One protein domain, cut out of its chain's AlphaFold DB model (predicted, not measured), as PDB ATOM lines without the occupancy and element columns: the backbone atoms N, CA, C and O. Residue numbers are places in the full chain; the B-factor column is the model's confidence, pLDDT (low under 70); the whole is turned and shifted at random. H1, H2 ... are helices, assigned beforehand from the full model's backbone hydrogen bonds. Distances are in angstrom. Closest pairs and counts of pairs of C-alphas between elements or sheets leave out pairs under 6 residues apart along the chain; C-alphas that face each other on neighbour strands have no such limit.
ATOM      1  N   LYS A  48      18.872 -11.227   9.221       67.06
ATOM      2  CA  LYS A  48      19.611 -10.219  10.005       67.06
ATOM      3  C   LYS A  48      19.179 -10.240  11.477       67.06
ATOM      4  O   LYS A  48      20.017 -10.075  12.362       67.06
ATOM      5  N   TYR A  49      17.896 -10.505  11.728       62.34
ATOM      6  CA  TYR A  49      17.336 -10.693  13.067       62.34
ATOM      7  C   TYR A  49      17.882 -11.948  13.766       62.34
ATOM      8  O   TYR A  49      18.357 -11.840  14.899       62.34
ATOM      9  N   ILE A  50      17.890 -13.112  13.102       67.38
ATOM     10  CA  ILE A  50      18.494 -14.338  13.657       67.38
ATOM     11  C   ILE A  50      19.981 -14.123  13.963       67.38
ATOM     12  O   ILE A  50      20.404 -14.417  15.081       67.38
ATOM     13  N   LYS A  51      20.757 -13.547  13.028       65.56
ATOM     14  CA  LYS A  51      22.192 -13.279  13.240       65.56
ATOM     15  C   LYS A  51      22.429 -12.452  14.507       65.56
ATOM     16  O   LYS A  51      23.212 -12.868  15.353       65.56
ATOM     17  N   ARG A  52      21.732 -11.320  14.659       67.62
ATOM     18  CA  ARG A  52      21.912 -10.424  15.814       67.62
ATOM     19  C   ARG A  52      21.420 -11.042  17.125       67.62
ATOM     20  O   ARG A  52      22.076 -10.895  18.146       67.62
ATOM     21  N   SER A  53      20.315 -11.791  17.085       64.06
ATOM     22  CA  SER A  53      19.795 -12.505  18.262       64.06
ATOM     23  C   SER A  53      20.783 -13.541  18.795       64.06
ATOM     24  O   SER A  53      20.901 -13.687  20.009       64.06
ATOM     25  N   LEU A  54      21.476 -14.246  17.892       67.44
ATOM     26  CA  LEU A  54      22.555 -15.166  18.239       67.44
ATOM     27  C   LEU A  54      23.792 -14.408  18.736       67.44
ATOM     28  O   LEU A  54      24.363 -14.809  19.737       67.44
ATOM     29  N   GLU A  55      24.191 -13.316  18.083       67.25
ATOM     30  CA  GLU A  55      25.350 -12.492  18.463       67.25
ATOM     31  C   GLU A  55      25.245 -11.952  19.904       67.25
ATOM     32  O   GLU A  55      26.193 -12.090  20.682       67.25
ATOM     33  N   ASP A  56      24.078 -11.424  20.290       65.50
ATOM     34  CA  ASP A  56      23.802 -10.975  21.662       65.50
ATOM     35  C   ASP A  56      23.822 -12.150  22.665       65.50
ATOM     36  O   ASP A  56      24.435 -12.048  23.731       65.50
ATOM     37  N   ASP A  57      23.205 -13.286  22.311       65.38
ATOM     38  CA  ASP A  57      23.182 -14.504  23.137       65.38
ATOM     39  C   ASP A  57      24.595 -15.117  23.310       65.38
ATOM     40  O   ASP A  57      24.931 -15.583  24.399       65.38
ATOM     41  N   PHE A  58      25.451 -15.064  22.280       65.75
ATOM     42  CA  PHE A  58      26.853 -15.501  22.328       65.75
ATOM     43  C   PHE A  58      27.712 -14.593  23.201       65.75
ATOM     44  O   PHE A  58      28.490 -15.082  24.024       65.75
ATOM     45  N   LYS A  59      27.576 -13.270  23.053       65.50
ATOM     46  CA  LYS A  59      28.379 -12.282  23.789       65.50
ATOM     47  C   LYS A  59      28.268 -12.457  25.306       65.50
ATOM     48  O   LYS A  59      29.263 -12.308  26.012       65.50
ATOM     49  N   ILE A  60      27.077 -12.805  25.793       61.72
ATOM     50  CA  ILE A  60      26.784 -13.006  27.220       61.72
ATOM     51  C   ILE A  60      27.449 -14.279  27.779       61.72
ATOM     52  O   ILE A  60      27.781 -14.313  28.961       61.72
ATOM     53  N   VAL A  61      27.660 -15.319  26.961       57.34
ATOM     54  CA  VAL A  61      28.147 -16.634  27.434       57.34
ATOM     55  C   VAL A  61      29.633 -16.865  27.134       57.34
ATOM     56  O   VAL A  61      30.335 -17.471  27.944       57.34
ATOM     57  N   VAL A  62      30.134 -16.353  26.005       57.31
ATOM     58  CA  VAL A  62      31.566 -16.377  25.641       57.31
ATOM     59  C   VAL A  62      32.370 -15.357  26.464       57.31
ATOM     60  O   VAL A  62      33.566 -15.541  26.688       57.31
ATOM     61  N   GLY A  63      31.718 -14.307  26.973       57.06
ATOM     62  CA  GLY A  63      32.318 -13.302  27.850       57.06
ATOM     63  C   GLY A  63      32.663 -13.830  29.248       57.06
ATOM     64  O   GLY A  63      31.911 -13.613  30.190       57.06
ATOM     65  N   ILE A  64      33.833 -14.465  29.385       59.41
ATOM     66  CA  ILE A  64      34.520 -14.746  30.665       59.41
ATOM     67  C   ILE A  64      33.640 -15.484  31.702       59.41
ATOM     68  O   ILE A  64      33.698 -15.208  32.897       59.41
ATOM     69  N   SER A  65      32.822 -16.449  31.270       74.31
ATOM     70  CA  SER A  65      32.019 -17.266  32.192       74.31
ATOM     71  C   SER A  65      32.924 -18.132  33.093       74.31
ATOM     72  O   SER A  65      33.595 -19.035  32.575       74.31
ATOM     73  N   PRO A  66      32.944 -17.938  34.432       78.94
ATOM     74  CA  PRO A  66      33.840 -18.690  35.319       78.94
ATOM     75  C   PRO A  66      33.549 -20.195  35.326       78.94
ATOM     76  O   PRO A  66      34.444 -21.005  35.539       78.94
ATOM     77  N   ILE A  67      32.303 -20.579  35.035       79.75
ATOM     78  CA  ILE A  67      31.850 -21.976  34.971       79.75
ATOM     79  C   ILE A  67      32.568 -22.735  33.842       79.75
ATOM     80  O   ILE A  67      32.937 -23.895  34.019       79.75
ATOM     81  N   LEU A  68      32.818 -22.081  32.700       78.69
ATOM     82  CA  LEU A  68      33.556 -22.685  31.585       78.69
ATOM     83  C   LEU A  68      35.039 -22.870  31.941       78.69
ATOM     84  O   LEU A  68      35.606 -23.928  31.677       78.69
ATOM     85  N   TRP A  69      35.641 -21.893  32.627       81.88
ATOM     86  CA  TRP A  69      37.012 -21.997  33.139       81.88
ATOM     87  C   TRP A  69      37.173 -23.112  34.176       81.88
ATOM     88  O   TRP A  69      38.080 -23.932  34.047       81.88
ATOM     89  N   VAL A  70      36.263 -23.214  35.151       84.88
ATOM     90  CA  VAL A  70      36.248 -24.324  36.121       84.88
ATOM     91  C   VAL A  70      36.077 -25.667  35.406       84.88
ATOM     92  O   VAL A  70      36.779 -26.617  35.738       84.88
ATOM     93  N   SER A  71      35.223 -25.751  34.379       79.81
ATOM     94  CA  SER A  71      35.067 -26.972  33.576       79.81
ATOM     95  C   SER A  71      36.331 -27.346  32.788       79.81
ATOM     96  O   SER A  71      36.607 -28.535  32.640       79.81
ATOM     97  N   ALA A  72      37.095 -26.373  32.284       82.75
ATOM     98  CA  ALA A  72      38.356 -26.617  31.582       82.75
ATOM     99  C   ALA A  72      39.473 -27.063  32.539       82.75
ATOM    100  O   ALA A  72      40.171 -28.037  32.262       82.75
ATOM    101  N   VAL A  73      39.605 -26.409  33.698       85.81
ATOM    102  CA  VAL A  73      40.559 -26.818  34.744       85.81
ATOM    103  C   VAL A  73      40.207 -28.210  35.278       85.81
ATOM    104  O   VAL A  73      41.089 -29.056  35.395       85.81
ATOM    105  N   ALA A  74      38.923 -28.503  35.510       83.62
ATOM    106  CA  ALA A  74      38.469 -29.834  35.905       83.62
ATOM    107  C   ALA A  74      38.752 -30.898  34.829       83.62
ATOM    108  O   ALA A  74      39.203 -31.986  35.172       83.62
ATOM    109  N   PHE A  75      38.559 -30.595  33.539       79.69
ATOM    110  CA  PHE A  75      38.940 -31.498  32.442       79.69
ATOM    111  C   PHE A  75      40.443 -31.811  32.470       79.69
ATOM    112  O   PHE A  75      40.823 -32.976  32.361       79.69
ATOM    113  N   LEU A  76      41.295 -30.791  32.635       82.19
ATOM    114  CA  LEU A  76      42.751 -30.961  32.676       82.19
ATOM    115  C   LEU A  76      43.190 -31.797  33.889       82.19
ATOM    116  O   LEU A  76      43.997 -32.708  33.733       82.19
ATOM    117  N   LEU A  77      42.615 -31.541  35.069       82.06
ATOM    118  CA  LEU A  77      42.890 -32.298  36.298       82.06
ATOM    119  C   LEU A  77      42.393 -33.751  36.235       82.06
ATOM    120  O   LEU A  77      43.022 -34.640  36.801       82.06
ATOM    121  N   LEU A  78      41.276 -34.008  35.550       74.81
ATOM    122  CA  LEU A  78      40.724 -35.355  35.368       74.81
ATOM    123  C   LEU A  78      41.447 -36.168  34.281       74.81
ATOM    124  O   LEU A  78      41.203 -37.371  34.170       74.81
ATOM    125  N   ASN A  79      42.345 -35.561  33.499       71.31
ATOM    126  CA  ASN A  79      43.107 -36.251  32.459       71.31
ATOM    127  C   ASN A  79      44.365 -36.964  32.999       71.31
ATOM    128  O   ASN A  79      45.483 -36.771  32.515       71.31
ATOM    129  N   VAL A  80      44.180 -37.806  34.016       67.25
ATOM    130  CA  VAL A  80      45.230 -38.694  34.533       67.25
ATOM    131  C   VAL A  80      45.319 -39.952  33.657       67.25
ATOM    132  O   VAL A  80      44.305 -40.487  33.203       67.25
ATOM    133  N   HIS A  81      46.544 -40.419  33.399       51.56
ATOM    134  CA  HIS A  81      46.826 -41.576  32.542       51.56
ATOM    135  C   HIS A  81      46.069 -42.854  32.959       51.56
ATOM    136  O   HIS A  81      45.868 -43.127  34.140       51.56
ATOM    137  N   GLY A  82      45.723 -43.684  31.967       56.28
ATOM    138  CA  GLY A  82      45.251 -45.064  32.166       56.28
ATOM    139  C   GLY A  82      43.737 -45.265  32.295       56.28
ATOM    140  O   GLY A  82      43.287 -46.408  32.346       56.28
ATOM    141  N   LEU A  83      42.926 -44.201  32.315       54.81
ATOM    142  CA  LEU A  83      41.479 -44.310  32.533       54.81
ATOM    143  C   LEU A  83      40.666 -44.170  31.234       54.81
ATOM    144  O   LEU A  83      40.827 -43.225  30.461       54.81
ATOM    145  N   HIS A  84      39.672 -45.048  31.057       64.38
ATOM    146  CA  HIS A  84      38.651 -44.968  29.995       64.38
ATOM    147  C   HIS A  84      37.790 -43.678  30.053       64.38
ATOM    148  O   HIS A  84      36.885 -43.500  29.237       64.38
ATOM    149  N   LEU A  85      38.065 -42.755  30.982       70.88
ATOM    150  CA  LEU A  85      37.447 -41.432  31.070       70.88
ATOM    151  C   LEU A  85      37.642 -40.631  29.775       70.88
ATOM    152  O   LEU A  85      36.679 -40.071  29.255       70.88
ATOM    153  N   LEU A  86      38.843 -40.673  29.181       70.75
ATOM    154  CA  LEU A  86      39.110 -40.049  27.881       70.75
ATOM    155  C   LEU A  86      38.189 -40.582  26.777       70.75
ATOM    156  O   LEU A  86      37.825 -39.813  25.884       70.75
ATOM    157  N   PHE A  87      37.772 -41.860  26.830       73.88
ATOM    158  CA  PHE A  87      36.757 -42.406  25.921       73.88
ATOM    159  C   PHE A  87      35.427 -41.657  26.086       73.88
ATOM    160  O   PHE A  87      34.882 -41.131  25.115       73.88
ATOM    161  N   TRP A  88      34.944 -41.584  27.326       78.31
ATOM    162  CA  TRP A  88      33.646 -41.011  27.674       78.31
ATOM    163  C   TRP A  88      33.548 -39.507  27.432       78.31
ATOM    164  O   TRP A  88      32.534 -39.059  26.902       78.31
ATOM    165  N   VAL A  89      34.575 -38.718  27.757       78.06
ATOM    166  CA  VAL A  89      34.464 -37.251  27.667       78.06
ATOM    167  C   VAL A  89      34.282 -36.769  26.223       78.06
ATOM    168  O   VAL A  89      33.466 -35.887  25.990       78.06
ATOM    169  N   SER A  90      34.897 -37.412  25.224       78.88
ATOM    170  CA  SER A  90      34.621 -37.100  23.807       78.88
ATOM    171  C   SER A  90      33.246 -37.584  23.318       78.88
ATOM    172  O   SER A  90      32.812 -37.169  22.245       78.88
ATOM    173  N   LEU A  91      32.575 -38.475  24.058       80.75
ATOM    174  CA  LEU A  91      31.221 -38.952  23.751       80.75
ATOM    175  C   LEU A  91      30.144 -38.046  24.382       80.75
ATOM    176  O   LEU A  91      29.027 -37.982  23.873       80.75
ATOM    177  N   ILE A  92      30.475 -37.300  25.442       84.19
ATOM    178  CA  ILE A  92      29.545 -36.383  26.119       84.19
ATOM    179  C   ILE A  92      29.023 -35.274  25.177       84.19
ATOM    180  O   ILE A  92      27.800 -35.140  25.091       84.19
ATOM    181  N   PRO A  93      29.851 -34.523  24.414       83.44
ATOM    182  CA  PRO A  93      29.353 -33.513  23.480       83.44
ATOM    183  C   PRO A  93      28.353 -34.044  22.433       83.44
ATOM    184  O   PRO A  93      27.267 -33.471  22.345       83.44
ATOM    185  N   PRO A  94      28.608 -35.143  21.684       82.50
ATOM    186  CA  PRO A  94      27.602 -35.681  20.768       82.50
ATOM    187  C   PRO A  94      26.364 -36.259  21.478       82.50
ATOM    188  O   PRO A  94      25.270 -36.123  20.934       82.50
ATOM    189  N   VAL A  95      26.475 -36.830  22.690       84.12
ATOM    190  CA  VAL A  95      25.290 -37.229  23.488       84.12
ATOM    191  C   VAL A  95      24.409 -36.020  23.799       84.12
ATOM    192  O   VAL A  95      23.205 -36.059  23.539       84.12
ATOM    193  N   ILE A  96      24.988 -34.939  24.332       83.19
ATOM    194  CA  ILE A  96      24.235 -33.727  24.688       83.19
ATOM    195  C   ILE A  96      23.646 -33.086  23.427       83.19
ATOM    196  O   ILE A  96      22.476 -32.706  23.433       83.19
ATOM    197  N   LEU A  97      24.398 -33.038  22.322       82.38
ATOM    198  CA  LEU A  97      23.919 -32.490  21.053       82.38
ATOM    199  C   LEU A  97      22.711 -33.261  20.497       82.38
ATOM    200  O   LEU A  97      21.732 -32.639  20.082       82.38
ATOM    201  N   LEU A  98      22.738 -34.597  20.530       80.00
ATOM    202  CA  LEU A  98      21.608 -35.437  20.111       80.00
ATOM    203  C   LEU A  98      20.409 -35.298  21.060       80.00
ATOM    204  O   LEU A  98      19.268 -35.216  20.599       80.00
ATOM    205  N   ALA A  99      20.639 -35.228  22.373       81.25
ATOM    206  CA  ALA A  99      19.578 -35.037  23.362       81.25
ATOM    207  C   ALA A  99      18.891 -33.667  23.214       81.25
ATOM    208  O   ALA A  99      17.663 -33.585  23.226       81.25
ATOM    209  N   VAL A 100      19.661 -32.594  23.009       78.38
ATOM    210  CA  VAL A 100      19.127 -31.251  22.733       78.38
ATOM    211  C   VAL A 100      18.425 -31.221  21.374       78.38
ATOM    212  O   VAL A 100      17.292 -30.751  21.292       78.38
ATOM    213  N   GLY A 101      19.041 -31.773  20.324       74.94
ATOM    214  CA  GLY A 101      18.491 -31.808  18.966       74.94
ATOM    215  C   GLY A 101      17.156 -32.547  18.874       74.94
ATOM    216  O   GLY A 101      16.174 -31.975  18.399       74.94
ATOM    217  N   THR A 102      17.074 -33.774  19.403       75.00
ATOM    218  CA  THR A 102      15.816 -34.551  19.443       75.00
ATOM    219  C   THR A 102      14.718 -33.844  20.236       75.00
ATOM    220  O   THR A 102      13.568 -33.821  19.795       75.00
ATOM    221  N   LYS A 103      15.034 -33.228  21.386       73.44
ATOM    222  CA  LYS A 103      14.043 -32.467  22.167       73.44
ATOM    223  C   LYS A 103      13.575 -31.211  21.434       73.44
ATOM    224  O   LYS A 103      12.382 -30.924  21.455       73.44
ATOM    225  N   LEU A 104      14.473 -30.504  20.750       72.31
ATOM    226  CA  LEU A 104      14.141 -29.310  19.973       72.31
ATOM    227  C   LEU A 104      13.250 -29.654  18.764       72.31
ATOM    228  O   LEU A 104      12.235 -28.996  18.542       72.31
ATOM    229  N   GLN A 105      13.551 -30.747  18.058       67.75
ATOM    230  CA  GLN A 105      12.699 -31.295  16.994       67.75
ATOM    231  C   GLN A 105      11.326 -31.751  17.519       67.75
ATOM    232  O   GLN A 105      10.305 -31.448  16.905       67.75
ATOM    233  N   ALA A 106      11.271 -32.419  18.676       69.88
ATOM    234  CA  ALA A 106      10.011 -32.841  19.294       69.88
ATOM    235  C   ALA A 106       9.134 -31.655  19.742       69.88
ATOM    236  O   ALA A 106       7.907 -31.737  19.666       69.88
ATOM    237  N   ILE A 107       9.743 -30.544  20.172       68.56
ATOM    238  CA  ILE A 107       9.038 -29.288  20.467       68.56
ATOM    239  C   ILE A 107       8.418 -28.714  19.183       68.56
ATOM    240  O   ILE A 107       7.220 -28.434  19.174       68.56
ATOM    241  N   ILE A 108       9.178 -28.621  18.085       67.88
ATOM    242  CA  ILE A 108       8.675 -28.132  16.783       67.88
ATOM    243  C   ILE A 108       7.526 -29.005  16.267       67.88
ATOM    244  O   ILE A 108       6.495 -28.481  15.848       67.88
ATOM    245  N   ALA A 109       7.665 -30.332  16.339       65.38
ATOM    246  CA  ALA A 109       6.623 -31.262  15.909       65.38
ATOM    247  C   ALA A 109       5.312 -31.067  16.692       65.38
ATOM    248  O   ALA A 109       4.235 -31.098  16.099       65.38
ATOM    249  N   LYS A 110       5.386 -30.797  18.006       66.44
ATOM    250  CA  LYS A 110       4.199 -30.460  18.809       66.44
ATOM    251  C   LYS A 110       3.608 -29.093  18.453       66.44
ATOM    252  O   LYS A 110       2.388 -29.004  18.342       66.44
ATOM    253  N   MET A 111       4.433 -28.065  18.219       58.97
ATOM    254  CA  MET A 111       3.950 -26.752  17.754       58.97
ATOM    255  C   MET A 111       3.190 -26.871  16.423       58.97
ATOM    256  O   MET A 111       2.116 -26.296  16.274       58.97
ATOM    257  N   ALA A 112       3.710 -27.649  15.468       63.22
ATOM    258  CA  ALA A 112       3.087 -27.829  14.154       63.22
ATOM    259  C   ALA A 112       1.706 -28.514  14.221       63.22
ATOM    260  O   ALA A 112       0.816 -28.169  13.443       63.22
ATOM    261  N   ILE A 113       1.513 -29.455  15.153       64.50
ATOM    262  CA  ILE A 113       0.227 -30.143  15.355       64.50
ATOM    263  C   ILE A 113      -0.796 -29.212  16.022       64.50
ATOM    264  O   ILE A 113      -1.908 -29.092  15.514       64.50
ATOM    265  N   ASP A 114      -0.423 -28.503  17.096       61.88
ATOM    266  CA  ASP A 114      -1.329 -27.558  17.777       61.88
ATOM    267  C   ASP A 114      -1.762 -26.422  16.830       61.88
ATOM    268  O   ASP A 114      -2.942 -26.097  16.757       61.88
ATOM    269  N   ILE A 115      -0.855 -25.902  15.991       58.50
ATOM    270  CA  ILE A 115      -1.214 -24.940  14.934       58.50
ATOM    271  C   ILE A 115      -2.288 -25.516  14.000       58.50
ATOM    272  O   ILE A 115      -3.287 -24.839  13.749       58.50
ATOM    273  N   ARG A 116      -2.119 -26.746  13.493       56.22
ATOM    274  CA  ARG A 116      -3.073 -27.365  12.556       56.22
ATOM    275  C   ARG A 116      -4.457 -27.527  13.184       56.22
ATOM    276  O   ARG A 116      -5.448 -27.126  12.581       56.22
ATOM    277  N   ASP A 117      -4.516 -28.082  14.390       58.59
ATOM    278  CA  ASP A 117      -5.784 -28.428  15.037       58.59
ATOM    279  C   ASP A 117      -6.539 -27.169  15.519       58.59
ATOM    280  O   ASP A 117      -7.769 -27.157  15.547       58.59
ATOM    281  N   ARG A 118      -5.828 -26.062  15.796       53.34
ATOM    282  CA  ARG A 118      -6.431 -24.748  16.098       53.34
ATOM    283  C   ARG A 118      -6.938 -23.993  14.866       53.34
ATOM    284  O   ARG A 118      -7.902 -23.247  14.991       53.34
ATOM    285  N   HIS A 119      -6.344 -24.185  13.686       50.84
ATOM    286  CA  HIS A 119      -6.791 -23.512  12.452       50.84
ATOM    287  C   HIS A 119      -8.024 -24.165  11.799       50.84
ATOM    288  O   HIS A 119      -8.587 -23.600  10.865       50.84
ATOM    289  N   ASP A 132       4.398 -22.804  27.361       47.69
ATOM    290  CA  ASP A 132       5.801 -22.992  27.781       47.69
ATOM    291  C   ASP A 132       6.049 -24.242  28.657       47.69
ATOM    292  O   ASP A 132       7.186 -24.543  29.025       47.69
ATOM    293  N   HIS A 133       5.003 -25.005  28.987       47.94
ATOM    294  CA  HIS A 133       5.076 -26.205  29.823       47.94
ATOM    295  C   HIS A 133       5.903 -27.347  29.198       47.94
ATOM    296  O   HIS A 133       6.398 -28.208  29.920       47.94
ATOM    297  N   HIS A 134       6.078 -27.355  27.871       47.94
ATOM    298  CA  HIS A 134       6.931 -28.328  27.170       47.94
ATOM    299  C   HIS A 134       8.388 -27.869  26.978       47.94
ATOM    300  O   HIS A 134       9.221 -28.669  26.544       47.94
ATOM    301  N   PHE A 135       8.726 -26.618  27.310       51.53
ATOM    302  CA  PHE A 135      10.113 -26.153  27.291       51.53
ATOM    303  C   PHE A 135      10.860 -26.643  28.536       51.53
ATOM    304  O   PHE A 135      10.324 -26.618  29.646       51.53
ATOM    305  N   TRP A 136      12.116 -27.066  28.366       49.12
ATOM    306  CA  TRP A 136      12.931 -27.639  29.445       49.12
ATOM    307  C   TRP A 136      12.976 -26.687  30.661       49.12
ATOM    308  O   TRP A 136      13.454 -25.555  30.565       49.12
ATOM    309  N   PHE A 137      12.396 -27.126  31.784       45.09
ATOM    310  CA  PHE A 137      12.230 -26.368  33.037       45.09
ATOM    311  C   PHE A 137      11.613 -24.955  32.903       45.09
ATOM    312  O   PHE A 137      11.919 -24.081  33.716       45.09
ATOM    313  N   LYS A 138      10.758 -24.703  31.896       50.72
ATOM    314  CA  LYS A 138      10.194 -23.366  31.584       50.72
ATOM    315  C   LYS A 138      11.263 -22.271  31.358       50.72
ATOM    316  O   LYS A 138      10.987 -21.089  31.549       50.72
ATOM    317  N   LYS A 139      12.502 -22.638  30.996       57.12
ATOM    318  CA  LYS A 139      13.642 -21.709  30.869       57.12
ATOM    319  C   LYS A 139      14.388 -21.922  29.541       57.12
ATOM    320  O   LYS A 139      15.304 -22.744  29.499       57.12
ATOM    321  N   PRO A 140      14.083 -21.164  28.465       63.47
ATOM    322  CA  PRO A 140      14.754 -21.329  27.167       63.47
ATOM    323  C   PRO A 140      16.276 -21.120  27.240       63.47
ATOM    324  O   PRO A 140      17.027 -21.792  26.533       63.47
ATOM    325  N   HIS A 141      16.748 -20.288  28.176       66.88
ATOM    326  CA  HIS A 141      18.173 -20.076  28.454       66.88
ATOM    327  C   HIS A 141      18.950 -21.356  28.823       66.88
ATOM    328  O   HIS A 141      20.159 -21.400  28.610       66.88
ATOM    329  N   LEU A 142      18.297 -22.410  29.335       71.06
ATOM    330  CA  LEU A 142      18.975 -23.686  29.605       71.06
ATOM    331  C   LEU A 142      19.386 -24.401  28.314       71.06
ATOM    332  O   LEU A 142      20.476 -24.959  28.250       71.06
ATOM    333  N   VAL A 143      18.551 -24.341  27.271       74.75
ATOM    334  CA  VAL A 143      18.877 -24.916  25.956       74.75
ATOM    335  C   VAL A 143      20.068 -24.171  25.352       74.75
ATOM    336  O   VAL A 143      21.035 -24.801  24.932       74.75
ATOM    337  N   LEU A 144      20.050 -22.836  25.408       75.50
ATOM    338  CA  LEU A 144      21.166 -21.990  24.977       75.50
ATOM    339  C   LEU A 144      22.471 -22.303  25.728       75.50
ATOM    340  O   LEU A 144      23.535 -22.378  25.113       75.50
ATOM    341  N   SER A 145      22.387 -22.489  27.047       74.88
ATOM    342  CA  SER A 145      23.530 -22.807  27.907       74.88
ATOM    343  C   SER A 145      24.108 -24.193  27.604       74.88
ATOM    344  O   SER A 145      25.323 -24.316  27.463       74.88
ATOM    345  N   LEU A 146      23.263 -25.212  27.405       78.94
ATOM    346  CA  LEU A 146      23.696 -26.553  26.991       78.94
ATOM    347  C   LEU A 146      24.373 -26.548  25.616       78.94
ATOM    348  O   LEU A 146      25.380 -27.232  25.433       78.94
ATOM    349  N   ILE A 147      23.860 -25.763  24.662       80.19
ATOM    350  CA  ILE A 147      24.484 -25.593  23.343       80.19
ATOM    351  C   ILE A 147      25.882 -24.984  23.507       80.19
ATOM    352  O   ILE A 147      26.858 -25.590  23.075       80.19
ATOM    353  N   HIS A 148      26.009 -23.855  24.208       78.75
ATOM    354  CA  HIS A 148      27.307 -23.216  24.466       78.75
ATOM    355  C   HIS A 148      28.300 -24.131  25.185       78.75
ATOM    356  O   HIS A 148      29.459 -24.209  24.786       78.75
ATOM    357  N   PHE A 149      27.851 -24.851  26.213       81.06
ATOM    358  CA  PHE A 149      28.663 -25.828  26.935       81.06
ATOM    359  C   PHE A 149      29.141 -26.960  26.011       81.06
ATOM    360  O   PHE A 149      30.296 -27.369  26.080       81.06
ATOM    361  N   THR A 150      28.290 -27.406  25.081       84.00
ATOM    362  CA  THR A 150      28.637 -28.420  24.071       84.00
ATOM    363  C   THR A 150      29.660 -27.900  23.057       84.00
ATOM    364  O   THR A 150      30.649 -28.589  22.807       84.00
ATOM    365  N   LEU A 151      29.481 -26.680  22.520       82.38
ATOM    366  CA  LEU A 151      30.489 -26.027  21.669       82.38
ATOM    367  C   LEU A 151      31.824 -25.867  22.412       82.38
ATOM    368  O   LEU A 151      32.872 -26.124  21.829       82.38
ATOM    369  N   PHE A 152      31.790 -25.452  23.683       83.06
ATOM    370  CA  PHE A 152      32.986 -25.233  24.495       83.06
ATOM    371  C   PHE A 152      33.743 -26.536  24.764       83.06
ATOM    372  O   PHE A 152      34.935 -26.601  24.480       83.06
ATOM    373  N   LEU A 153      33.065 -27.590  25.235       85.31
ATOM    374  CA  LEU A 153      33.690 -28.900  25.451       85.31
ATOM    375  C   LEU A 153      34.290 -29.468  24.157       85.31
ATOM    376  O   LEU A 153      35.403 -29.985  24.176       85.31
ATOM    377  N   ASN A 154      33.575 -29.360  23.035       87.62
ATOM    378  CA  ASN A 154      34.032 -29.887  21.751       87.62
ATOM    379  C   ASN A 154      35.222 -29.089  21.185       87.62
ATOM    380  O   ASN A 154      36.205 -29.680  20.739       87.62
ATOM    381  N   ALA A 155      35.186 -27.754  21.272       87.06
ATOM    382  CA  ALA A 155      36.311 -26.901  20.895       87.06
ATOM    383  C   ALA A 155      37.532 -27.148  21.794       87.06
ATOM    384  O   ALA A 155      38.626 -27.359  21.279       87.06
ATOM    385  N   PHE A 156      37.349 -27.213  23.118       84.88
ATOM    386  CA  PHE A 156      38.429 -27.495  24.068       84.88
ATOM    387  C   PHE A 156      39.056 -28.875  23.821       84.88
ATOM    388  O   PHE A 156      40.277 -28.998  23.793       84.88
ATOM    389  N   GLN A 157      38.239 -29.901  23.559       84.38
ATOM    390  CA  GLN A 157      38.702 -31.250  23.224       84.38
ATOM    391  C   GLN A 157      39.565 -31.279  21.948       84.38
ATOM    392  O   GLN A 157      40.529 -32.049  21.898       84.38
ATOM    393  N   LEU A 158      39.249 -30.445  20.949       87.19
ATOM    394  CA  LEU A 158      40.057 -30.274  19.736       87.19
ATOM    395  C   LEU A 158      41.336 -29.468  20.015       87.19
ATOM    396  O   LEU A 158      42.420 -29.939  19.686       87.19
ATOM    397  N   THR A 159      41.247 -28.301  20.662       88.69
ATOM    398  CA  THR A 159      42.414 -27.473  21.027       88.69
ATOM    399  C   THR A 159      43.424 -28.256  21.866       88.69
ATOM    400  O   THR A 159      44.619 -28.201  21.592       88.69
ATOM    401  N   TYR A 160      42.952 -29.044  22.832       83.56
ATOM    402  CA  TYR A 160      43.797 -29.896  23.663       83.56
ATOM    403  C   TYR A 160      44.470 -31.027  22.866       83.56
ATOM    404  O   TYR A 160      45.633 -31.347  23.106       83.56
ATOM    405  N   PHE A 161      43.783 -31.594  21.866       82.88
ATOM    406  CA  PHE A 161      44.397 -32.546  20.937       82.88
ATOM    407  C   PHE A 161      45.492 -31.890  20.077       82.88
ATOM    408  O   PHE A 161      46.586 -32.441  19.969       82.88
ATOM    409  N   PHE A 162      45.237 -30.704  19.507       86.62
ATOM    410  CA  PHE A 162      46.251 -29.962  18.746       86.62
ATOM    411  C   PHE A 162      47.457 -29.568  19.611       86.62
ATOM    412  O   PHE A 162      48.584 -29.638  19.129       86.62
ATOM    413  N   TRP A 163      47.240 -29.225  20.887       85.19
ATOM    414  CA  TRP A 163      48.313 -28.944  21.845       85.19
ATOM    415  C   TRP A 163      49.213 -30.167  22.077       85.19
ATOM    416  O   TRP A 163      50.423 -30.073  21.894       85.19
ATOM    417  N   ILE A 164      48.635 -31.336  22.394       79.06
ATOM    418  CA  ILE A 164      49.406 -32.588  22.539       79.06
ATOM    419  C   ILE A 164      50.139 -32.942  21.242       79.06
ATOM    420  O   ILE A 164      51.292 -33.366  21.290       79.06
ATOM    421  N   TRP A 165      49.492 -32.788  20.082       81.94
ATOM    422  CA  TRP A 165      50.123 -33.093  18.798       81.94
ATOM    423  C   TRP A 165      51.341 -32.188  18.546       81.94
ATOM    424  O   TRP A 165      52.392 -32.700  18.158       81.94
ATOM    425  N   TYR A 166      51.232 -30.884  18.807       83.38
ATOM    426  CA  TYR A 166      52.343 -29.943  18.651       83.38
ATOM    427  C   TYR A 166      53.541 -30.283  19.556       83.38
ATOM    428  O   TYR A 166      54.676 -30.249  19.090       83.38
ATOM    429  N   ASP A 167      53.280 -30.652  20.812       84.50
ATOM    430  CA  ASP A 167      54.303 -30.856  21.849       84.50
ATOM    431  C   ASP A 167      54.953 -32.262  21.799       84.50
ATOM    432  O   ASP A 167      56.172 -32.399  21.872       84.50
ATOM    433  N   PHE A 168      54.155 -33.325  21.602       75.69
ATOM    434  CA  PHE A 168      54.607 -34.730  21.692       75.69
ATOM    435  C   PHE A 168      54.633 -35.502  20.361       75.69
ATOM    436  O   PHE A 168      55.174 -36.613  20.304       75.69
ATOM    437  N   GLY A 169      54.036 -34.963  19.294       69.75
ATOM    438  CA  GLY A 169      53.973 -35.601  17.974       69.75
ATOM    439  C   GLY A 169      53.103 -36.870  17.885       69.75
ATOM    440  O   GLY A 169      52.869 -37.595  18.849       69.75
ATOM    441  N   LEU A 170      52.658 -37.216  16.669       63.84
ATOM    442  CA  LEU A 170      51.770 -38.373  16.418       63.84
ATOM    443  C   LEU A 170      52.429 -39.760  16.594       63.84
ATOM    444  O   LEU A 170      51.795 -40.769  16.302       63.84
ATOM    445  N   ARG A 171      53.703 -39.835  17.001       56.38
ATOM    446  CA  ARG A 171      54.470 -41.095  17.117       56.38
ATOM    447  C   ARG A 171      54.708 -41.555  18.560       56.38
ATOM    448  O   ARG A 171      55.318 -42.600  18.759       56.38
ATOM    449  N   SER A 172      54.238 -40.802  19.550       58.66
ATOM    450  CA  SER A 172      54.418 -41.140  20.964       58.66
ATOM    451  C   SER A 172      53.521 -42.306  21.411       58.66
ATOM    452  O   SER A 172      52.388 -42.452  20.953       58.66
ATOM    453  N   CYS A 173      54.019 -43.123  22.350       57.69
ATOM    454  CA  CYS A 173      53.377 -44.356  22.848       57.69
ATOM    455  C   CYS A 173      51.935 -44.156  23.369       57.69
ATOM    456  O   CYS A 173      51.117 -45.067  23.303       57.69
ATOM    457  N   PHE A 174      51.585 -42.929  23.767       56.31
ATOM    458  CA  PHE A 174      50.240 -42.490  24.155       56.31
ATOM    459  C   PHE A 174      49.146 -42.680  23.073       56.31
ATOM    460  O   PHE A 174      47.967 -42.437  23.330       56.31
ATOM    461  N   HIS A 175      49.509 -43.066  21.843       59.06
ATOM    462  CA  HIS A 175      48.617 -43.152  20.683       59.06
ATOM    463  C   HIS A 175      48.615 -44.533  19.991       59.06
ATOM    464  O   HIS A 175      48.598 -44.614  18.763       59.06
ATOM    465  N   GLU A 176      48.538 -45.625  20.768       63.03
ATOM    466  CA  GLU A 176      48.425 -47.021  20.277       63.03
ATOM    467  C   GLU A 176      47.431 -47.213  19.112       63.03
ATOM    468  O   GLU A 176      47.639 -48.034  18.222       63.03
ATOM    469  N   ASN A 177      46.331 -46.449  19.108       71.06
ATOM    470  CA  ASN A 177      45.238 -46.573  18.150       71.06
ATOM    471  C   ASN A 177      44.996 -45.273  17.361       71.06
ATOM    472  O   ASN A 177      43.930 -44.659  17.456       71.06
ATOM    473  N   LEU A 178      45.957 -44.877  16.514       77.31
ATOM    474  CA  LEU A 178      45.846 -43.713  15.609       77.31
ATOM    475  C   LEU A 178      44.510 -43.646  14.842       77.31
ATOM    476  O   LEU A 178      43.924 -42.573  14.723       77.31
ATOM    477  N   LYS A 179      43.974 -44.787  14.385       79.75
ATOM    478  CA  LYS A 179      42.663 -44.871  13.706       79.75
ATOM    479  C   LYS A 179      41.514 -44.325  14.567       79.75
ATOM    480  O   LYS A 179      40.649 -43.614  14.060       79.75
ATOM    481  N   PHE A 180      41.514 -44.632  15.865       78.25
ATOM    482  CA  PHE A 180      40.495 -44.166  16.808       78.25
ATOM    483  C   PHE A 180      40.621 -42.661  17.080       78.25
ATOM    484  O   PHE A 180      39.618 -41.954  17.162       78.25
ATOM    485  N   ILE A 181      41.853 -42.155  17.150       79.31
ATOM    486  CA  ILE A 181      42.157 -40.733  17.358       79.31
ATOM    487  C   ILE A 181      41.741 -39.901  16.136       79.31
ATOM    488  O   ILE A 181      41.033 -38.909  16.285       79.31
ATOM    489  N   ILE A 182      42.074 -40.348  14.923       83.81
ATOM    490  CA  ILE A 182      41.630 -39.714  13.671       83.81
ATOM    491  C   ILE A 182      40.095 -39.690  13.597       83.81
ATOM    492  O   ILE A 182      39.506 -38.643  13.322       83.81
ATOM    493  N   GLY A 183      39.433 -40.805  13.932       85.44
ATOM    494  CA  GLY A 183      37.970 -40.876  14.004       85.44
ATOM    495  C   GLY A 183      37.354 -39.873  14.987       85.44
ATOM    496  O   GLY A 183      36.322 -39.278  14.683       85.44
ATOM    497  N   ARG A 184      38.005 -39.619  16.130       82.62
ATOM    498  CA  ARG A 184      37.588 -38.599  17.110       82.62
ATOM    499  C   ARG A 184      37.730 -37.177  16.600       82.62
ATOM    500  O   ARG A 184      36.817 -36.385  16.804       82.62
ATOM    501  N   VAL A 185      38.843 -36.852  15.946       86.94
ATOM    502  CA  VAL A 185      39.073 -35.513  15.385       86.94
ATOM    503  C   VAL A 185      38.033 -35.219  14.301       86.94
ATOM    504  O   VAL A 185      37.379 -34.179  14.345       86.94
ATOM    505  N   ILE A 186      37.793 -36.175  13.396       89.06
ATOM    506  CA  ILE A 186      36.744 -36.084  12.369       89.06
ATOM    507  C   ILE A 186      35.357 -35.926  13.015       89.06
ATOM    508  O   ILE A 186      34.607 -35.027  12.635       89.06
ATOM    509  N   LEU A 187      35.026 -36.741  14.024       86.12
ATOM    510  CA  LEU A 187      33.758 -36.632  14.752       86.12
ATOM    511  C   LEU A 187      33.607 -35.266  15.438       86.12
ATOM    512  O   LEU A 187      32.536 -34.675  15.356       86.12
ATOM    513  N   GLY A 188      34.664 -34.737  16.057       86.19
ATOM    514  CA  GLY A 188      34.674 -33.418  16.693       86.19
ATOM    515  C   GLY A 188      34.423 -32.284  15.698       86.19
ATOM    516  O   GLY A 188      33.611 -31.400  15.971       86.19
ATOM    517  N   PHE A 189      35.030 -32.331  14.507       87.38
ATOM    518  CA  PHE A 189      34.738 -31.372  13.435       87.38
ATOM    519  C   PHE A 189      33.292 -31.483  12.925       87.38
ATOM    520  O   PHE A 189      32.622 -30.459  12.774       87.38
ATOM    521  N   ILE A 190      32.774 -32.703  12.729       84.81
ATOM    522  CA  ILE A 190      31.371 -32.929  12.343       84.81
ATOM    523  C   ILE A 190      30.423 -32.379  13.420       84.81
ATOM    524  O   ILE A 190      29.490 -31.651  13.093       84.81
ATOM    525  N   VAL A 191      30.675 -32.666  14.700       83.38
ATOM    526  CA  VAL A 191      29.893 -32.158  15.840       83.38
ATOM    527  C   VAL A 191      29.936 -30.630  15.897       83.38
ATOM    528  O   VAL A 191      28.884 -30.012  16.058       83.38
ATOM    529  N   GLN A 192      31.101 -30.006  15.687       84.38
ATOM    530  CA  GLN A 192      31.230 -28.545  15.680       84.38
ATOM    531  C   GLN A 192      30.405 -27.917  14.553       84.38
ATOM    532  O   GLN A 192      29.649 -26.969  14.789       84.38
ATOM    533  N   PHE A 193      30.516 -28.465  13.340       81.00
ATOM    534  CA  PHE A 193      29.784 -27.979  12.178       81.00
ATOM    535  C   PHE A 193      28.275 -28.176  12.352       81.00
ATOM    536  O   PHE A 193      27.516 -27.224  12.195       81.00
ATOM    537  N   MET A 194      27.830 -29.366  12.764       75.00
ATOM    538  CA  MET A 194      26.410 -29.670  12.977       75.00
ATOM    539  C   MET A 194      25.798 -28.817  14.093       75.00
ATOM    540  O   MET A 194      24.691 -28.305  13.929       75.00
ATOM    541  N   CYS A 195      26.518 -28.591  15.195       75.81
ATOM    542  CA  CYS A 195      26.055 -27.703  16.257       75.81
ATOM    543  C   CYS A 195      25.924 -26.252  15.761       75.81
ATOM    544  O   CYS A 195      24.903 -25.603  15.994       75.81
ATOM    545  N   SER A 196      26.912 -25.775  14.997       76.75
ATOM    546  CA  SER A 196      26.926 -24.412  14.453       76.75
ATOM    547  C   SER A 196      25.863 -24.181  13.370       76.75
ATOM    548  O   SER A 196      25.241 -23.122  13.332       76.75
ATOM    549  N   TYR A 197      25.645 -25.167  12.497       73.19
ATOM    550  CA  TYR A 197      24.803 -25.053  11.304       73.19
ATOM    551  C   TYR A 197      23.346 -25.471  11.536       73.19
ATOM    552  O   TYR A 197      22.436 -24.822  11.028       73.19
ATOM    553  N   ILE A 198      23.102 -26.528  12.318       69.38
ATOM    554  CA  ILE A 198      21.745 -26.995  12.633       69.38
ATOM    555  C   ILE A 198      21.281 -26.381  13.952       69.38
ATOM    556  O   ILE A 198      20.220 -25.762  14.007       69.38
ATOM    557  N   THR A 199      22.050 -26.540  15.030       69.50
ATOM    558  CA  THR A 199      21.528 -26.288  16.380       69.50
ATOM    559  C   THR A 199      21.392 -24.801  16.711       69.50
ATOM    560  O   THR A 199      20.397 -24.438  17.334       69.50
ATOM    561  N   LEU A 200      22.301 -23.927  16.258       70.38
ATOM    562  CA  LEU A 200      22.163 -22.476  16.480       70.38
ATOM    563  C   LEU A 200      20.971 -21.863  15.718       70.38
ATOM    564  O   LEU A 200      20.154 -21.204  16.371       70.38
ATOM    565  N   PRO A 201      20.777 -22.084  14.397       66.56
ATOM    566  CA  PRO A 201      19.608 -21.540  13.708       66.56
ATOM    567  C   PRO A 201      18.305 -22.168  14.202       66.56
ATOM    568  O   PRO A 201      17.323 -21.451  14.368       66.56
ATOM    569  N   LEU A 202      18.289 -23.472  14.505       68.31
ATOM    570  CA  LEU A 202      17.099 -24.143  15.033       68.31
ATOM    571  C   LEU A 202      16.730 -23.643  16.439       68.31
ATOM    572  O   LEU A 202      15.551 -23.431  16.713       68.31
ATOM    573  N   TYR A 203      17.714 -23.380  17.309       71.06
ATOM    574  CA  TYR A 203      17.472 -22.718  18.594       71.06
ATOM    575  C   TYR A 203      16.900 -21.311  18.391       71.06
ATOM    576  O   TYR A 203      15.897 -20.976  19.021       71.06
ATOM    577  N   ALA A 204      17.485 -20.506  17.498       67.06
ATOM    578  CA  ALA A 204      17.005 -19.154  17.231       67.06
ATOM    579  C   ALA A 204      15.558 -19.161  16.710       67.06
ATOM    580  O   ALA A 204      14.730 -18.410  17.215       67.06
ATOM    581  N   LEU A 205      15.231 -20.059  15.774       65.19
ATOM    582  CA  LEU A 205      13.877 -20.249  15.243       65.19
ATOM    583  C   LEU A 205      12.869 -20.605  16.348       65.19
ATOM    584  O   LEU A 205      11.837 -19.949  16.478       65.19
ATOM    585  N   VAL A 206      13.171 -21.599  17.189       63.75
ATOM    586  CA  VAL A 206      12.249 -22.036  18.255       63.75
ATOM    587  C   VAL A 206      12.146 -21.006  19.383       63.75
ATOM    588  O   VAL A 206      11.052 -20.754  19.885       63.75
ATOM    589  N   SER A 207      13.248 -20.341  19.748       61.09
ATOM    590  CA  SER A 207      13.242 -19.251  20.734       61.09
ATOM    591  C   SER A 207      12.460 -18.017  20.262       61.09
ATOM    592  O   SER A 207      12.134 -17.171  21.093       61.09
ATOM    593  N   GLN A 208      12.169 -17.899  18.964       55.09
ATOM    594  CA  GLN A 208      11.322 -16.852  18.382       55.09
ATOM    595  C   GLN A 208       9.850 -17.273  18.234       55.09
ATOM    596  O   GLN A 208       9.009 -16.421  17.961       55.09
ATOM    597  N   MET A 209       9.537 -18.560  18.427       51.78
ATOM    598  CA  MET A 209       8.167 -19.087  18.462       51.78
ATOM    599  C   MET A 209       7.613 -19.277  19.881       51.78
ATOM    600  O   MET A 209       6.413 -19.485  20.028       51.78
ATOM    601  N   GLY A 210       8.445 -19.200  20.925       50.84
ATOM    602  CA  GLY A 210       7.981 -19.185  22.318       50.84
ATOM    603  C   GLY A 210       7.079 -17.981  22.630       50.84
ATOM    604  O   GLY A 210       7.188 -16.938  21.988       50.84
ATOM    605  N   SER A 211       6.220 -18.106  23.650       45.50
ATOM    606  CA  SER A 211       5.211 -17.091  24.023       45.50
ATOM    607  C   SER A 211       5.798 -15.699  24.313       45.50
ATOM    608  O   SER A 211       5.139 -14.672  24.150       45.50
ATOM    609  N   HIS A 212       7.054 -15.665  24.760       41.09
ATOM    610  CA  HIS A 212       7.727 -14.477  25.252       41.09
ATOM    611  C   HIS A 212       8.609 -13.829  24.169       41.09
ATOM    612  O   HIS A 212       9.835 -13.991  24.154       41.09
ATOM    613  N   MET A 213       7.988 -13.030  23.294       44.41
ATOM    614  CA  MET A 213       8.682 -12.174  22.318       44.41
ATOM    615  C   MET A 213       9.844 -11.401  22.978       44.41
ATOM    616  O   MET A 213       9.643 -10.643  23.933       44.41
ATOM    617  N   LYS A 214      11.081 -11.583  22.484       41.44
ATOM    618  CA  LYS A 214      12.275 -10.883  23.005       41.44
ATOM    619  C   LYS A 214      12.048  -9.363  22.932       41.44
ATOM    620  O   LYS A 214      11.855  -8.808  21.851       41.44
TER     621      LYS A 214
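Overview. This is residues 48 to 119 and 132 to 214 of the 366 residues of an uncharacterized protein of Vanilla planifolia (UniProt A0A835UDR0). Picture a long helical hairpin, H5 and H6, with the first part of H4 packed on it as the third member of a loose up-and-down bundle, each helix running against the one before; residues 112 to 119 of H4 stick out. H1 crosses the hairpin steeply at the end away from its turn, and H2 slants over H5. The 155 printed residues have six named helices, H1 to H6 in order, and no named strand: all helix. The whole is loose, radius of gyration of the C-alphas 18.5 A, spanning 64 by 31 by 28 A.

Arrangement. Start at H1, residues 48 to 62, then find H2, 66 to 78, H3, 85 to 89, H4, 92 to 119, H5, 140 to 168, and H6, 178 to 207. H1 touches H6 with residues 50 to 54 alone, C-alphas of Ile 50 and Ala 204 closest at 6.2 A. H5, the hub, touches four helices; H1 and H2 only just, with 3 pairs of C-alphas within 8 A each, closest Val 61 to His 148, 7.3 A, and Leu 68 to Phe 149, 7.4 A. H3 touches no helix. H4 touches H5 with residues 93 to 100 alone, closest C-alphas Pro 93 and Thr 150, 5.2 A, at a shallow tilt of 27 degrees, opposite ways. H4 touches H6, closest C-alphas Pro 94 and Val 191, 6.5 A. In the hairpin of H5 and H6, the closest C-alphas are Asn 154 and Gly 188, 6.2 A. Every O i to N i+4 pair is within hydrogen-bond range in H2, H3, H4 and H5; H1 has 10 of 11, H6 24 of 26.

Along the chain. Find C-alpha 48 at (19.611, -10.219, 10.005); H1 runs 20.6 A from there, H2 18.0 A, H3 6.2 A, H4 40.9 A. H5 runs 42.4 A from C-alpha 140, and H6 41.1 A to C-alpha 207 at (13.242, -19.251, 20.734), with a kink of 27 degrees near residue 201.

Size, cuts and confidence. Residues 120 to 131 are not printed; C-alphas 119 and 132 are 19.8 A apart. Of the links printed whole, none is long. Mean pLDDT of the printed part is 71.0, and 70 residues are under 70, among them 48 to 64, 105 to 119 and 204 to 214.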